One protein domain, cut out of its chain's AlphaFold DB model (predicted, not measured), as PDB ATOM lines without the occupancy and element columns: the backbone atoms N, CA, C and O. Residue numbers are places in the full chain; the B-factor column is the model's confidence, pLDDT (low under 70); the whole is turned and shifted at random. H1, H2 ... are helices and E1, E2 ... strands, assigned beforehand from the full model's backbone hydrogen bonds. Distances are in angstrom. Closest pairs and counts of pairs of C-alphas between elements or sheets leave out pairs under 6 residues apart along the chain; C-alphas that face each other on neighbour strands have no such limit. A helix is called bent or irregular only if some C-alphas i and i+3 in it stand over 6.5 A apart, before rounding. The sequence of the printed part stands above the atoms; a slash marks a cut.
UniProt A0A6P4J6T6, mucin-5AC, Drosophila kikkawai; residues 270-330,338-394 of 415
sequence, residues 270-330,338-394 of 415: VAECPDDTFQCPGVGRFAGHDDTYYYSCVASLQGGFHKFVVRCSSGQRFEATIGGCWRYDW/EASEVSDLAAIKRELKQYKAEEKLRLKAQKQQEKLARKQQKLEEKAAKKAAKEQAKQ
ATOM      1  N   VAL A 270     -45.905  66.856  95.180       87.69
ATOM      2  CA  VAL A 270     -46.510  66.307  96.397       87.69
ATOM      3  C   VAL A 270     -45.435  65.898  97.416       87.69
ATOM      4  O   VAL A 270     -45.729  65.239  98.408       87.69
ATOM      5  N   ALA A 271     -44.170  66.272  97.198       84.88
ATOM      6  CA  ALA A 271     -43.073  65.928  98.104       84.88
ATOM      7  C   ALA A 271     -43.221  66.535  99.513       84.88
ATOM      8  O   ALA A 271     -42.817  65.905 100.485       84.88
ATOM      9  N   GLU A 272     -43.809  67.731  99.635       82.19
ATOM     10  CA  GLU A 272     -44.009  68.421 100.924       82.19
ATOM     11  C   GLU A 272     -45.241  67.906 101.699       82.19
ATOM     12  O   GLU A 272     -45.465  68.324 102.833       82.19
ATOM     13  N   CYS A 273     -46.045  67.018 101.106       86.88
ATOM     14  CA  CYS A 273     -47.290  66.548 101.702       86.88
ATOM     15  C   CYS A 273     -47.055  65.357 102.654       86.88
ATOM     16  O   CYS A 273     -46.651  64.292 102.176       86.88
ATOM     17  N   PRO A 274     -47.323  65.490 103.969       76.94
ATOM     18  CA  PRO A 274     -47.104  64.418 104.945       76.94
ATOM     19  C   PRO A 274     -48.066  63.231 104.791       76.94
ATOM     20  O   PRO A 274     -47.701  62.112 105.143       76.94
ATOM     21  N   ASP A 275     -49.260  63.461 104.243       75.38
ATOM     22  CA  ASP A 275     -50.316  62.445 104.150       75.38
ATOM     23  C   ASP A 275     -50.142  61.491 102.962       75.38
ATOM     24  O   ASP A 275     -50.822  60.466 102.863       75.38
ATOM     25  N   ASP A 276     -49.218  61.790 102.048       74.06
ATOM     26  CA  ASP A 276     -48.977  60.906 100.921       74.06
ATOM     27  C   ASP A 276     -48.094  59.731 101.358       74.06
ATOM     28  O   ASP A 276     -46.884  59.854 101.562       74.06
ATOM     29  N   THR A 277     -48.732  58.567 101.484       84.88
ATOM     30  CA  THR A 277     -48.108  57.303 101.904       84.88
ATOM     31  C   THR A 277     -46.977  56.878 100.958       84.88
ATOM     32  O   THR A 277     -46.099  56.102 101.341       84.88
ATOM     33  N   PHE A 278     -46.959  57.387  99.721       90.12
ATOM     34  CA  PHE A 278     -45.955  57.020  98.734       90.12
ATOM     35  C   PHE A 278     -44.636  57.792  98.915       90.12
ATOM     36  O   PHE A 278     -44.552  59.009  98.703       90.12
ATOM     37  N   GLN A 279     -43.563  57.063  99.231       93.19
ATOM     38  CA  GLN A 279     -42.190  57.566  99.202       93.19
ATOM     39  C   GLN A 279     -41.490  57.096  97.928       93.19
ATOM     40  O   GLN A 279     -41.510  55.910  97.609       93.19
ATOM     41  N   CYS A 280     -40.833  58.017  97.223       94.62
ATOM     42  CA  CYS A 280     -40.046  57.694  96.036       94.62
ATOM     43  C   CYS A 280     -38.858  56.783  96.407       94.62
ATOM     44  O   CYS A 280     -37.940  57.259  97.080       94.62
ATOM     45  N   PRO A 281     -38.810  55.515  95.951       95.50
ATOM     46  CA  PRO A 281     -37.682  54.628  96.247       95.50
ATOM     47  C   PRO A 281     -36.438  54.970  95.410       95.50
ATOM     48  O   PRO A 281     -35.324  54.576  95.749       95.50
ATOM     49  N   GLY A 282     -36.612  55.707  94.312       96.25
ATOM     50  CA  GLY A 282     -35.544  56.146  93.425       96.25
ATOM     51  C   GLY A 282     -36.051  57.123  92.368       96.25
ATOM     52  O   GLY A 282     -37.228  57.489  92.352       96.25
ATOM     53  N   VAL A 283     -35.164  57.543  91.464       96.31
ATOM     54  CA  VAL A 283     -35.563  58.308  90.273       96.31
ATOM     55  C   VAL A 283     -36.306  57.374  89.327       96.31
ATOM     56  O   VAL A 283     -35.785  56.316  88.979       96.31
ATOM     57  N   GLY A 284     -37.502  57.757  88.895       96.31
ATOM     58  CA  GLY A 284     -38.304  56.909  88.022       96.31
ATOM     59  C   GLY A 284     -39.780  57.266  88.017       96.31
ATOM     60  O   GLY A 284     -40.192  58.313  88.518       96.31
ATOM     61  N   ARG A 285     -40.568  56.377  87.420       96.75
ATOM     62  CA  ARG A 285     -42.025  56.464  87.370       96.75
ATOM     63  C   ARG A 285     -42.608  55.267  88.108       96.75
ATOM     64  O   ARG A 285     -42.196  54.141  87.849       96.75
ATOM     65  N   PHE A 286     -43.538  55.516  89.017       96.19
ATOM     66  CA  PHE A 286     -44.099  54.508  89.912       96.19
ATOM     67  C   PHE A 286     -45.617  54.580  89.902       96.19
ATOM     68  O   PHE A 286     -46.176  55.667  89.769       96.19
ATOM     69  N   ALA A 287     -46.274  53.431  90.053       95.12
ATOM     70  CA  ALA A 287     -47.728  53.360  90.042       95.12
ATOM     71  C   ALA A 287     -48.335  54.221  91.154       95.12
ATOM     72  O   ALA A 287     -47.797  54.282  92.263       95.12
ATOM     73  N   GLY A 288     -49.440  54.891  90.824       92.25
ATOM     74  CA  GLY A 288     -50.287  55.559  91.798       92.25
ATOM     75  C   GLY A 288     -50.990  54.565  92.722       92.25
ATOM     76  O   GLY A 288     -50.793  53.351  92.640       92.25
ATOM     77  N   HIS A 289     -51.850  55.081  93.599       90.44
ATOM     78  CA  HIS A 289     -52.784  54.223  94.331       90.44
ATOM     79  C   HIS A 289     -53.792  53.543  93.390       90.44
ATOM     80  O   HIS A 289     -54.267  52.444  93.671       90.44
ATOM     81  N   ASP A 290     -54.094  54.197  92.270       90.62
ATOM     82  CA  ASP A 290     -54.858  53.644  91.163       90.62
ATOM     83  C   ASP A 290     -54.034  53.696  89.867       90.62
ATOM     84  O   ASP A 290     -52.992  54.350  89.786       90.62
ATOM     85  N   ASP A 291     -54.523  53.020  88.828       92.50
ATOM     86  CA  ASP A 291     -53.848  53.007  87.529       92.50
ATOM     87  C   ASP A 291     -54.163  54.259  86.692       92.50
ATOM     88  O   ASP A 291     -53.799  54.322  85.521       92.50
ATOM     89  N   THR A 292     -54.896  55.244  87.223       92.81
ATOM     90  CA  THR A 292     -55.299  56.448  86.472       92.81
ATOM     91  C   THR A 292     -54.237  57.541  86.508       92.81
ATOM     92  O   THR A 292     -54.254  58.462  85.685       92.81
ATOM     93  N   TYR A 293     -53.290  57.437  87.436       93.81
ATOM     94  CA  TYR A 293     -52.143  58.321  87.537       93.81
ATOM     95  C   TYR A 293     -50.896  57.556  87.976       93.81
ATOM     96  O   TYR A 293     -50.937  56.401  88.394       93.81
ATOM     97  N   TYR A 294     -49.754  58.224  87.878       95.50
ATOM     98  CA  TYR A 294     -48.489  57.699  88.365       95.50
ATOM     99  C   TYR A 294     -47.656  58.800  89.013       95.50
ATOM    100  O   TYR A 294     -47.820  59.990  88.727       95.50
ATOM    101  N   TYR A 295     -46.741  58.397  89.888       95.56
ATOM    102  CA  TYR A 295     -45.760  59.281  90.494       95.56
ATOM    103  C   TYR A 295     -44.514  59.354  89.614       95.56
ATOM    104  O   TYR A 295     -43.885  58.342  89.314       95.56
ATOM    105  N   SER A 296     -44.128  60.558  89.210       96.00
ATOM    106  CA  SER A 296     -42.856  60.850  88.558       96.00
ATOM    107  C   SER A 296     -41.886  61.403  89.597       96.00
ATOM    108  O   SER A 296     -41.962  62.573  89.972       96.00
ATOM    109  N   CYS A 297     -40.958  60.565  90.042       96.56
ATOM    110  CA  CYS A 297     -39.950  60.911  91.032       96.56
ATOM    111  C   CYS A 297     -38.679  61.420  90.354       96.56
ATOM    112  O   CYS A 297     -38.052  60.716  89.556       96.56
ATOM    113  N   VAL A 298     -38.272  62.641  90.692       95.62
ATOM    114  CA  VAL A 298     -37.090  63.302  90.128       95.62
ATOM    115  C   VAL A 298     -36.144  63.681  91.259       95.62
ATOM    116  O   VAL A 298     -36.578  64.221  92.269       95.62
ATOM    117  N   ALA A 299     -34.844  63.426  91.103       94.94
ATOM    118  CA  ALA A 299     -33.859  63.811  92.113       94.94
ATOM    119  C   ALA A 299     -33.859  65.333  92.344       94.94
ATOM    120  O   ALA A 299     -33.779  66.118  91.391       94.94
ATOM    121  N   SER A 300     -33.926  65.735  93.614       89.94
ATOM    122  CA  SER A 300     -33.739  67.125  94.029       89.94
ATOM    123  C   SER A 300     -32.254  67.445  94.205       89.94
ATOM    124  O   SER A 300     -31.447  66.581  94.550       89.94
ATOM    125  N   LEU A 301     -31.877  68.709  93.993       85.06
ATOM    126  CA  LEU A 301     -30.513  69.191  94.239       85.06
ATOM    127  C   LEU A 301     -30.186  69.298  95.738       85.06
ATOM    128  O   LEU A 301     -29.014  69.266  96.102       85.06
ATOM    129  N   GLN A 302     -31.202  69.404  96.601       82.31
ATOM    130  CA  GLN A 302     -31.044  69.525  98.060       82.31
ATOM    131  C   GLN A 302     -30.956  68.166  98.769       82.31
ATOM    132  O   GLN A 302     -30.893  68.111  99.995       82.31
ATOM    133  N   GLY A 303     -30.933  67.072  98.002       87.69
ATOM    134  CA  GLY A 303     -31.167  65.726  98.511       87.69
ATOM    135  C   GLY A 303     -32.661  65.387  98.526       87.69
ATOM    136  O   GLY A 303     -33.517  66.267  98.571       87.69
ATOM    137  N   GLY A 304     -32.975  64.095  98.433       91.81
ATOM    138  CA  GLY A 304     -34.350  63.606  98.303       91.81
ATOM    139  C   GLY A 304     -34.904  63.668  96.873       91.81
ATOM    140  O   GLY A 304     -34.161  63.819  95.895       91.81
ATOM    141  N   PHE A 305     -36.224  63.530  96.753       94.31
ATOM    142  CA  PHE A 305     -36.933  63.445  95.476       94.31
ATOM    143  C   PHE A 305     -38.100  64.431  95.429       94.31
ATOM    144  O   PHE A 305     -38.900  64.492  96.357       94.31
ATOM    145  N   HIS A 306     -38.215  65.159  94.320       92.31
ATOM    146  CA  HIS A 306     -39.469  65.789  93.922       92.31
ATOM    147  C   HIS A 306     -40.427  64.701  93.448       92.31
ATOM    148  O   HIS A 306     -40.027  63.825  92.671       92.31
ATOM    149  N   LYS A 307     -41.679  64.758  93.897       93.94
ATOM    150  CA  LYS A 307     -42.692  63.735  93.645       93.94
ATOM    151  C   LYS A 307     -43.848  64.383  92.902       93.94
ATOM    152  O   LYS A 307     -44.691  65.025  93.510       93.94
ATOM    153  N   PHE A 308     -43.906  64.206  91.588       93.69
ATOM    154  CA  PHE A 308     -44.986  64.771  90.781       93.69
ATOM    155  C   PHE A 308     -46.060  63.732  90.503       93.69
ATOM    156  O   PHE A 308     -45.735  62.616  90.110       93.69
ATOM    157  N   VAL A 309     -47.327  64.112  90.613       92.75
ATOM    158  CA  VAL A 309     -48.434  63.269  90.146       92.75
ATOM    159  C   VAL A 309     -48.723  63.585  88.679       92.75
ATOM    160  O   VAL A 309     -48.891  64.753  88.318       92.75
ATOM    161  N   VAL A 310     -48.778  62.565  87.818       93.50
ATOM    162  CA  VAL A 310     -49.095  62.681  86.381       93.50
ATOM    163  C   VAL A 310     -50.351  61.886  86.062       93.50
ATOM    164  O   VAL A 310     -50.409  60.704  86.389       93.50
ATOM    165  N   ARG A 311     -51.338  62.509  85.400       92.75
ATOM    166  CA  ARG A 311     -52.562  61.808  84.992       92.75
ATOM    167  C   ARG A 311     -52.355  61.104  83.672       92.75
ATOM    168  O   ARG A 311     -51.891  61.705  82.703       92.75
ATOM    169  N   CYS A 312     -52.814  59.863  83.621       92.25
ATOM    170  CA  CYS A 312     -53.057  59.211  82.356       92.25
ATOM    171  C   CYS A 312     -54.254  59.854  81.654       92.25
ATOM    172  O   CYS A 312     -55.194  60.353  82.280       92.25
ATOM    173  N   SER A 313     -54.205  59.860  80.324       90.25
ATOM    174  CA  SER A 313     -55.312  60.357  79.507       90.25
ATOM    175  C   SER A 313     -56.528  59.439  79.647       90.25
ATOM    176  O   SER A 313     -56.410  58.282  80.049       90.25
ATOM    177  N   SER A 314     -57.721  59.917  79.293       86.62
ATOM    178  CA  SER A 314     -58.934  59.096  79.377       86.62
ATOM    179  C   SER A 314     -58.786  57.789  78.578       86.62
ATOM    180  O   SER A 314     -58.442  57.798  77.390       86.62
ATOM    181  N   GLY A 315     -59.030  56.655  79.244       87.00
ATOM    182  CA  GLY A 315     -58.873  55.310  78.675       87.00
ATOM    183  C   GLY A 315     -57.435  54.773  78.655       87.00
ATOM    184  O   GLY A 315     -57.212  53.671  78.163       87.00
ATOM    185  N   GLN A 316     -56.457  55.522  79.171       91.44
ATOM    186  CA  GLN A 316     -55.118  55.010  79.460       91.44
ATOM    187  C   GLN A 316     -55.024  54.592  80.930       91.44
ATOM    188  O   GLN A 316     -55.679  55.172  81.795       91.44
ATOM    189  N   ARG A 317     -54.193  53.589  81.204       93.81
ATOM    190  CA  ARG A 317     -53.842  53.127  82.547       93.81
ATOM    191  C   ARG A 317     -52.328  53.060  82.671       93.81
ATOM    192  O   ARG A 317     -51.654  52.728  81.699       93.81
ATOM    193  N   PHE A 318     -51.787  53.398  83.829       95.56
ATOM    194  CA  PHE A 318     -50.359  53.283  84.076       95.56
ATOM    195  C   PHE A 318     -49.941  51.811  84.109       95.56
ATOM    196  O   PHE A 318     -50.523  51.010  84.834       95.56
ATOM    197  N   GLU A 319     -48.910  51.475  83.340       95.06
ATOM    198  CA  GLU A 319     -48.301  50.149  83.313       95.06
ATOM    199  C   GLU A 319     -46.873  50.242  83.858       95.06
ATOM    200  O   GLU A 319     -46.001  50.880  83.259       95.06
ATOM    201  N   ALA A 320     -46.618  49.588  84.994       93.88
ATOM    202  CA  ALA A 320     -45.334  49.664  85.689       93.88
ATOM    203  C   ALA A 320     -44.180  49.085  84.857       93.88
ATOM    204  O   ALA A 320     -43.063  49.594  84.922       93.88
ATOM    205  N   THR A 321     -44.458  48.067  84.038       92.38
ATOM    206  CA  THR A 321     -43.454  47.414  83.183       92.38
ATOM    207  C   THR A 321     -42.926  48.354  82.097       92.38
ATOM    208  O   THR A 321     -41.753  48.308  81.736       92.38
ATOM    209  N   ILE A 322     -43.798  49.225  81.585       92.19
ATOM    210  CA  ILE A 322     -43.475  50.215  80.549       92.19
ATOM    211  C   ILE A 322     -43.004  51.528  81.194       92.19
ATOM    212  O   ILE A 322     -42.251  52.293  80.593       92.19
ATOM    213  N   GLY A 323     -43.437  51.796  82.430       92.12
ATOM    214  CA  GLY A 323     -43.178  53.048  83.130       92.12
ATOM    215  C   GLY A 323     -43.969  54.211  82.532       92.12
ATOM    216  O   GLY A 323     -43.479  55.341  82.483       92.12
ATOM    217  N   GLY A 324     -45.181  53.971  82.037       91.75
ATOM    218  CA  GLY A 324     -45.974  55.006  81.376       91.75
ATOM    219  C   GLY A 324     -47.450  54.667  81.275       91.75
ATOM    220  O   GLY A 324     -47.877  53.564  81.615       91.75
ATOM    221  N   CYS A 325     -48.228  55.641  80.818       93.00
ATOM    222  CA  CYS A 325     -49.642  55.452  80.543       93.00
ATOM    223  C   CYS A 325     -49.807  54.683  79.231       93.00
ATOM    224  O   CYS A 325     -49.309  55.093  78.184       93.00
ATOM    225  N   TRP A 326     -50.508  53.558  79.288       90.50
ATOM    226  CA  TRP A 326     -50.762  52.690  78.150       90.50
ATOM    227  C   TRP A 326     -52.265  52.533  77.917       90.50
ATOM    228  O   TRP A 326     -53.057  52.479  78.858       90.50
ATOM    229  N   ARG A 327     -52.679  52.459  76.650       88.44
ATOM    230  CA  ARG A 327     -54.067  52.173  76.261       88.44
ATOM    231  C   ARG A 327     -54.162  50.711  75.828       88.44
ATOM    232  O   ARG A 327     -53.462  50.296  74.912       88.44
ATOM    233  N   TYR A 328     -55.040  49.939  76.466       80.06
ATOM    234  CA  TYR A 328     -55.246  48.522  76.132       80.06
ATOM    235  C   TYR A 328     -55.996  48.307  74.802       80.06
ATOM    236  O   TYR A 328     -55.916  47.233  74.207       80.06
ATOM    237  N   ASP A 329     -56.640  49.353  74.283       75.31
ATOM    238  CA  ASP A 329     -57.325  49.334  72.994       75.31
ATOM    239  C   ASP A 329     -56.368  49.729  71.860       75.31
ATOM    240  O   ASP A 329     -56.264  50.892  71.470       75.31
ATOM    241  N   TRP A 330     -55.674  48.741  71.292       61.47
ATOM    242  CA  TRP A 330     -54.835  48.894  70.094       61.47
ATOM    243  C   TRP A 330     -55.623  49.333  68.843       61.47
ATOM    244  O   TRP A 330     -55.026  49.739  67.850       61.47
ATOM    245  N   GLU A 338     -54.145  62.416  73.280       66.69
ATOM    246  CA  GLU A 338     -52.867  62.292  74.016       66.69
ATOM    247  C   GLU A 338     -52.444  63.579  74.756       66.69
ATOM    248  O   GLU A 338     -51.346  63.680  75.304       66.69
ATOM    249  N   ALA A 339     -53.304  64.601  74.771       74.62
ATOM    250  CA  ALA A 339     -52.922  65.941  75.197       74.62
ATOM    251  C   ALA A 339     -52.635  66.065  76.703       74.62
ATOM    252  O   ALA A 339     -51.838  66.920  77.084       74.62
ATOM    253  N   SER A 340     -53.250  65.249  77.570       79.19
ATOM    254  CA  SER A 340     -53.123  65.446  79.021       79.19
ATOM    255  C   SER A 340     -51.764  65.020  79.566       79.19
ATOM    256  O   SER A 340     -51.137  65.827  80.239       79.19
ATOM    257  N   GLU A 341     -51.250  63.827  79.235       83.00
ATOM    258  CA  GLU A 341     -49.922  63.404  79.724       83.00
ATOM    259  C   GLU A 341     -48.828  64.349  79.205       83.00
ATOM    260  O   GLU A 341     -47.967  64.806  79.959       83.00
ATOM    261  N   VAL A 342     -48.880  64.701  77.918       86.06
ATOM    262  CA  VAL A 342     -47.893  65.600  77.306       86.06
ATOM    263  C   VAL A 342     -47.965  66.996  77.934       86.06
ATOM    264  O   VAL A 342     -46.925  67.588  78.238       86.06
ATOM    265  N   SER A 343     -49.174  67.511  78.178       87.56
ATOM    266  CA  SER A 343     -49.386  68.787  78.868       87.56
ATOM    267  C   SER A 343     -48.862  68.748  80.304       87.56
ATOM    268  O   SER A 343     -48.141  69.660  80.720       87.56
ATOM    269  N   ASP A 344     -49.141  67.669  81.035       86.94
ATOM    270  CA  ASP A 344     -48.713  67.450  82.415       86.94
ATOM    271  C   ASP A 344     -47.187  67.402  82.524       86.94
ATOM    272  O   ASP A 344     -46.591  68.123  83.325       86.94
ATOM    273  N   LEU A 345     -46.525  66.625  81.665       88.69
ATOM    274  CA  LEU A 345     -45.065  66.547  81.619       88.69
ATOM    275  C   LEU A 345     -44.432  67.883  81.221       88.69
ATOM    276  O   LEU A 345     -43.412  68.286  81.788       88.69
ATOM    277  N   ALA A 346     -45.037  68.608  80.277       91.50
ATOM    278  CA  ALA A 346     -44.587  69.943  79.906       91.50
ATOM    279  C   ALA A 346     -44.771  70.955  81.052       91.50
ATOM    280  O   ALA A 346     -43.933  71.845  81.222       91.50
ATOM    281  N   ALA A 347     -45.841  70.834  81.844       90.12
ATOM    282  CA  ALA A 347     -46.072  71.638  83.040       90.12
ATOM    283  C   ALA A 347     -45.035  71.328  84.126       90.12
ATOM    284  O   ALA A 347     -44.343  72.242  84.572       90.12
ATOM    285  N   ILE A 348     -44.812  70.051  84.444       92.81
ATOM    286  CA  ILE A 348     -43.794  69.606  85.409       92.81
ATOM    287  C   ILE A 348     -42.403  70.095  84.999       92.81
ATOM    288  O   ILE A 348     -41.647  70.618  85.815       92.81
ATOM    289  N   LYS A 349     -42.055  70.005  83.710       93.56
ATOM    290  CA  LYS A 349     -40.769  70.507  83.205       93.56
ATOM    291  C   LYS A 349     -40.623  72.023  83.396       93.56
ATOM    292  O   LYS A 349     -39.518  72.497  83.674       93.56
ATOM    293  N   ARG A 350     -41.711  72.791  83.254       93.38
ATOM    294  CA  ARG A 350     -41.731  74.238  83.535       93.38
ATOM    295  C   ARG A 350     -41.579  74.519  85.029       93.38
ATOM    296  O   ARG A 350     -40.751  75.360  85.377       93.38
ATOM    297  N   GLU A 351     -42.293  73.796  85.884       90.81
ATOM    298  CA  GLU A 351     -42.191  73.910  87.346       90.81
ATOM    299  C   GLU A 351     -40.771  73.589  87.828       90.81
ATOM    300  O   GLU A 351     -40.144  74.411  88.490       90.81
ATOM    301  N   LEU A 352     -40.182  72.472  87.390       92.31
ATOM    302  CA  LEU A 352     -38.795  72.108  87.705       92.31
ATOM    303  C   LEU A 352     -37.784  73.176  87.275       92.31
ATOM    304  O   LEU A 352     -36.795  73.431  87.968       92.31
ATOM    305  N   LYS A 353     -38.010  73.824  86.127       93.94
ATOM    306  CA  LYS A 353     -37.163  74.934  85.676       93.94
ATOM    307  C   LYS A 353     -37.302  76.152  86.594       93.94
ATOM    308  O   LYS A 353     -36.296  76.810  86.860       93.94
ATOM    309  N   GLN A 354     -38.510  76.442  87.074       91.31
ATOM    310  CA  GLN A 354     -38.754  77.517  88.037       91.31
ATOM    311  C   GLN A 354     -38.090  77.222  89.385       91.31
ATOM    312  O   GLN A 354     -37.347  78.078  89.862       91.31
ATOM    313  N   TYR A 355     -38.238  76.010  89.927       88.00
ATOM    314  CA  TYR A 355     -37.572  75.595  91.169       88.00
ATOM    315  C   TYR A 355     -36.055  75.799  91.100       88.00
ATOM    316  O   TYR A 355     -35.472  76.475  91.947       88.00
ATOM    317  N   LYS A 356     -35.410  75.318  90.028       90.88
ATOM    318  CA  LYS A 356     -33.963  75.513  89.820       90.88
ATOM    319  C   LYS A 356     -33.568  76.992  89.728       90.88
ATOM    320  O   LYS A 356     -32.473  77.373  90.148       90.88
ATOM    321  N   ALA A 357     -34.419  77.838  89.146       93.56
ATOM    322  CA  ALA A 357     -34.154  79.268  89.016       93.56
ATOM    323  C   ALA A 357     -34.292  80.010  90.357       93.56
ATOM    324  O   ALA A 357     -33.421  80.815  90.699       93.56
ATOM    325  N   GLU A 358     -35.346  79.719  91.117       91.31
ATOM    326  CA  GLU A 358     -35.611  80.297  92.436       91.31
ATOM    327  C   GLU A 358     -34.535  79.892  93.447       91.31
ATOM    328  O   GLU A 358     -33.972  80.741  94.138       91.31
ATOM    329  N   GLU A 359     -34.136  78.623  93.447       90.25
ATOM    330  CA  GLU A 359     -33.054  78.132  94.296       90.25
ATOM    331  C   GLU A 359     -31.717  78.814  93.977       90.25
ATOM    332  O   GLU A 359     -30.992  79.251  94.878       90.25
ATOM    333  N   LYS A 360     -31.401  78.998  92.690       94.38
ATOM    334  CA  LYS A 360     -30.212  79.752  92.269       94.38
ATOM    335  C   LYS A 360     -30.258  81.199  92.762       94.38
ATOM    336  O   LYS A 360     -29.211  81.765  93.090       94.38
ATOM    337  N   LEU A 361     -31.438  81.815  92.800       95.06
ATOM    338  CA  LEU A 361     -31.628  83.159  93.339       95.06
ATOM    339  C   LEU A 361     -31.443  83.168  94.861       95.06
ATOM    340  O   LEU A 361     -30.702  84.013  95.365       95.06
ATOM    341  N   ARG A 362     -31.998  82.185  95.579       91.44
ATOM    342  CA  ARG A 362     -31.828  82.023  97.031       91.44
ATOM    343  C   ARG A 362     -30.360  81.850  97.415       91.44
ATOM    344  O   ARG A 362     -29.868  82.553  98.292       91.44
ATOM    345  N   LEU A 363     -29.624  81.004  96.695       93.94
ATOM    346  CA  LEU A 363     -28.191  80.800  96.919       93.94
ATOM    347  C   LEU A 363     -27.384  82.086  96.675       93.94
ATOM    348  O   LEU A 363     -26.440  82.391  97.406       93.94
ATOM    349  N   LYS A 364     -27.748  82.872  95.653       97.19
ATOM    350  CA  LYS A 364     -27.129  84.184  95.412       97.19
ATOM    351  C   LYS A 364     -27.429  85.165  96.546       97.19
ATOM    352  O   LYS A 364     -26.504  85.844  96.991       97.19
ATOM    353  N   ALA A 365     -28.674  85.222  97.016       97.06
ATOM    354  CA  ALA A 365     -29.082  86.078  98.125       97.06
ATOM    355  C   ALA A 365     -28.344  85.707  99.421       97.06
ATOM    356  O   ALA A 365     -27.787  86.585 100.077       97.06
ATOM    357  N   GLN A 366     -28.222  84.414  99.730       96.50
ATOM    358  CA  GLN A 366     -27.472  83.921 100.888       96.50
ATOM    359  C   GLN A 366     -25.989  84.308 100.816       96.50
ATOM    360  O   GLN A 366     -25.454  84.888 101.756       96.50
ATOM    361  N   LYS A 367     -25.329  84.090  99.669       97.94
ATOM    362  CA  LYS A 367     -23.928  84.510  99.469       97.94
ATOM    363  C   LYS A 367     -23.746  86.023  99.606       97.94
ATOM    364  O   LYS A 367     -22.688  86.486 100.028       97.94
ATOM    365  N   GLN A 368     -24.740  86.820  99.216       98.19
ATOM    366  CA  GLN A 368     -24.706  88.270  99.415       98.19
ATOM    367  C   GLN A 368     -24.886  88.647 100.888       98.19
ATOM    368  O   GLN A 368     -24.121  89.476 101.380       98.19
ATOM    369  N   GLN A 369     -25.821  88.017 101.600       98.12
ATOM    370  CA  GLN A 369     -26.001  88.216 103.038       98.12
ATOM    371  C   GLN A 369     -24.744  87.832 103.822       98.12
ATOM    372  O   GLN A 369     -24.281  88.621 104.638       98.12
ATOM    373  N   GLU A 370     -24.119  86.697 103.510       98.25
ATOM    374  CA  GLU A 370     -22.865  86.267 104.136       98.25
ATOM    375  C   GLU A 370     -21.736  87.283 103.896       98.25
ATOM    376  O   GLU A 370     -21.006  87.656 104.813       98.25
ATOM    377  N   LYS A 371     -21.616  87.816 102.671       98.56
ATOM    378  CA  LYS A 371     -20.648  88.883 102.366       98.56
ATOM    379  C   LYS A 371     -20.906  90.150 103.180       98.56
ATOM    380  O   LYS A 371     -19.942  90.812 103.569       98.56
ATOM    381  N   LEU A 372     -22.166  90.515 103.407       98.12
ATOM    382  CA  LEU A 372     -22.531  91.672 104.226       98.12
ATOM    383  C   LEU A 372     -22.257  91.414 105.712       98.12
ATOM    384  O   LEU A 372     -21.616  92.250 106.345       98.12
ATOM    385  N   ALA A 373     -22.625  90.243 106.230       98.12
ATOM    386  CA  ALA A 373     -22.350  89.829 107.603       98.12
ATOM    387  C   ALA A 373     -20.842  89.801 107.885       98.12
ATOM    388  O   ALA A 373     -20.366  90.397 108.848       98.12
ATOM    389  N   ARG A 374     -20.043  89.235 106.972       98.31
ATOM    390  CA  ARG A 374     -18.579  89.232 107.086       98.31
ATOM    391  C   ARG A 374     -17.981  90.641 107.040       98.31
ATOM    392  O   ARG A 374     -16.957  90.899 107.671       98.31
ATOM    393  N   LYS A 375     -18.580  91.569 106.284       98.56
ATOM    394  CA  LYS A 375     -18.169  92.984 106.298       98.56
ATOM    395  C   LYS A 375     -18.509  93.650 107.634       98.56
ATOM    396  O   LYS A 375     -17.662  94.375 108.143       98.56
ATOM    397  N   GLN A 376     -19.691  93.393 108.194       98.44
ATOM    398  CA  GLN A 376     -20.102  93.905 109.506       98.44
ATOM    399  C   GLN A 376     -19.184  93.384 110.616       98.44
ATOM    400  O   GLN A 376     -18.600  94.192 111.330       98.44
ATOM    401  N   GLN A 377     -18.913  92.079 110.647       98.38
ATOM    402  CA  GLN A 377     -17.992  91.465 111.604       98.38
ATOM    403  C   GLN A 377     -16.593  92.102 111.551       98.38
ATOM    404  O   GLN A 377     -16.008  92.423 112.580       98.38
ATOM    405  N   LYS A 378     -16.061  92.366 110.348       98.69
ATOM    406  CA  LYS A 378     -14.769  93.062 110.194       98.69
ATOM    407  C   LYS A 378     -14.793  94.503 110.714       98.69
ATOM    408  O   LYS A 378     -13.748  95.016 111.113       98.69
ATOM    409  N   LEU A 379     -15.930  95.194 110.641       98.25
ATOM    410  CA  LEU A 379     -16.073  96.546 111.185       98.25
ATOM    411  C   LEU A 379     -16.186  96.515 112.711       98.25
ATOM    412  O   LEU A 379     -15.543  97.327 113.372       98.25
ATOM    413  N   GLU A 380     -16.920  95.550 113.258       98.19
ATOM    414  CA  GLU A 380     -17.053  95.326 114.700       98.19
ATOM    415  C   GLU A 380     -15.722  94.916 115.333       98.19
ATOM    416  O   GLU A 380     -15.327  95.495 116.338       98.19
ATOM    417  N   GLU A 381     -14.958  94.021 114.704       98.38
ATOM    418  CA  GLU A 381     -13.618  93.639 115.165       98.38
ATOM    419  C   GLU A 381     -12.668  94.849 115.189       98.38
ATOM    420  O   GLU A 381     -11.937  95.075 116.157       98.38
ATOM    421  N   LYS A 382     -12.704  95.689 114.144       98.56
ATOM    422  CA  LYS A 382     -11.923  96.934 114.102       98.56
ATOM    423  C   LYS A 382     -12.355  97.919 115.191       98.56
ATOM    424  O   LYS A 382     -11.492  98.567 115.786       98.56
ATOM    425  N   ALA A 383     -13.655  98.035 115.453       98.38
ATOM    426  CA  ALA A 383     -14.191  98.879 116.515       98.38
ATOM    427  C   ALA A 383     -13.783  98.360 117.903       98.38
ATOM    428  O   ALA A 383     -13.274  99.137 118.708       98.38
ATOM    429  N   ALA A 384     -13.890  97.052 118.145       98.19
ATOM    430  CA  ALA A 384     -13.480  96.400 119.384       98.19
ATOM    431  C   ALA A 384     -11.975  96.557 119.639       98.19
ATOM    432  O   ALA A 384     -11.569  96.939 120.733       98.19
ATOM    433  N   LYS A 385     -11.130  96.374 118.615       98.44
ATOM    434  CA  LYS A 385      -9.679  96.598 118.732       98.44
ATOM    435  C   LYS A 385      -9.340  98.057 119.053       98.44
ATOM    436  O   LYS A 385      -8.416  98.319 119.824       98.44
ATOM    437  N   LYS A 386     -10.073  99.018 118.475       98.50
ATOM    438  CA  LYS A 386      -9.913 100.445 118.793       98.50
ATOM    439  C   LYS A 386     -10.348 100.743 120.232       98.50
ATOM    440  O   LYS A 386      -9.594 101.403 120.941       98.50
ATOM    441  N   ALA A 387     -11.493 100.216 120.663       98.00
ATOM    442  CA  ALA A 387     -12.003 100.368 122.024       98.00
ATOM    443  C   ALA A 387     -11.055  99.747 123.062       98.00
ATOM    444  O   ALA A 387     -10.715 100.404 124.037       98.00
ATOM    445  N   ALA A 388     -10.527  98.547 122.811       98.06
ATOM    446  CA  ALA A 388      -9.550  97.897 123.685       98.06
ATOM    447  C   ALA A 388      -8.245  98.703 123.795       98.06
ATOM    448  O   ALA A 388      -7.708  98.882 124.887       98.06
ATOM    449  N   LYS A 389      -7.745  99.253 122.678       98.38
ATOM    450  CA  LYS A 389      -6.569 100.139 122.695       98.38
ATOM    451  C   LYS A 389      -6.829 101.419 123.500       98.38
ATOM    452  O   LYS A 389      -5.922 101.918 124.162       98.38
ATOM    453  N   GLU A 390      -8.040 101.964 123.427       98.12
ATOM    454  CA  GLU A 390      -8.439 103.145 124.193       98.12
ATOM    455  C   GLU A 390      -8.582 102.840 125.689       98.12
ATOM    456  O   GLU A 390      -8.024 103.570 126.506       98.12
ATOM    457  N   GLN A 391      -9.219 101.724 126.045       97.12
ATOM    458  CA  GLN A 391      -9.333 101.245 127.424       97.12
ATOM    459  C   GLN A 391      -7.960 100.978 128.047       97.12
ATOM    460  O   GLN A 391      -7.683 101.471 129.136       97.12
ATOM    461  N   ALA A 392      -7.050 100.312 127.329       97.56
ATOM    462  CA  ALA A 392      -5.682 100.091 127.802       97.56
ATOM    463  C   ALA A 392      -4.936 101.415 128.057       97.56
ATOM    464  O   ALA A 392      -4.192 101.544 129.029       97.56
ATOM    465  N   LYS A 393      -5.162 102.435 127.215       97.75
ATOM    466  CA  LYS A 393      -4.592 103.775 127.420       97.75
ATOM    467  C   LYS A 393      -5.184 104.472 128.653       97.75
ATOM    468  O   LYS A 393      -4.451 105.170 129.351       97.75
ATOM    469  N   GLN A 394      -6.482 104.313 128.912       96.88
ATOM    470  CA  GLN A 394      -7.141 104.865 130.100       96.88
ATOM    471  C   GLN A 394      -6.668 104.170 131.382       96.88
ATOM    472  O   GLN A 394      -6.360 104.851 132.355       96.88
TER     473      GLN A 394
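AT A GLANCE: This is residues 270 to 330 and 338 to 394 of the 415 residues of the protein "mucin-5AC" of Drosophila kikkawai (UniProt A0A6P4J6T6). A small head of short strands lies at one end of a single very long helix, H1, which packs along the head with its first part and then sticks out from it as a long free arm, residues 360 to 394. The head holds a three-stranded antiparallel meander, each strand the antiparallel neighbour of the one before, in the order E1, E2, E3, and a small separate antiparallel hairpin, E4 and E5. The printed part has 118 residues, with five named strands and then one named helix along the chain, a mixed class of helices and strands. The whole is extended, with a radius of gyration of the C-alphas of 25.6 A and spans of 94 by 26 by 20 A, the length coming from the arm; the body without it spans 43 by 25 by 21 A.

HOW THE PARTS SIT: After residues 270 to 283, which hold no named element, E1, residues 284 to 287, forms a hairpin with E2, residues 293 to 299, at 154 degrees between their directions; N 286 and O 295 are 2.9 A apart, within hydrogen-bond range. E2 forms a second hairpin with E3, residues 305 to 311, at 155 degrees, with N 296 and O 308 at 2.8 A. E1 and E3 are the edge strands. E4, residues 317 to 319, and E5, residues 324 to 326, form a hairpin at 124 degrees, with N 317 and O 326 at 2.8 A. The closest C-alphas of E2 and E4 are those of Tyr 293 and Phe 318, 6.4 A apart. E3 and E5 are only just apart, their closest C-alphas 8.3 A from each other. H1, residues 339 to 394, is on the sheet of E1, E2 and E3, making two layers, a helix on one face of a sheet. Its height over the sheet is 8.6 A; it lies over E2 and E3 and runs along the strands, at 24 degrees to E3 on the local plane. The closest C-alphas of E3 and H1 are those of Arg 311 and Glu 341, 6.1 A apart. H1 and E4 are apart. In H1 every O i to N i+4 pair is within hydrogen-bond range.

IN THESE COORDINATES: E1 begins at C-alpha 284, (-38.304, 56.909, 88.022). E2 is 19.6 A long and E3 18.9 A, from first to last C-alpha. H1 runs 81.4 A from C-alpha 339, (-52.922, 65.941, 75.197), to C-alpha 394, (-7.141, 104.865, 130.100), and is not bent.

THE WHOLE: The two C-alphas farthest apart are those of Trp 330 and Gln 394, 94.9 A. Residues 331 to 337 are not printed, and C-alphas 330 and 338 are 14.1 A apart across this cut, which lies in the link from E5 to H1. The links printed whole, from E1 through to E5, are tight. The mean pLDDT of the printed part is 92.0; residues 330 and 338 are under 70.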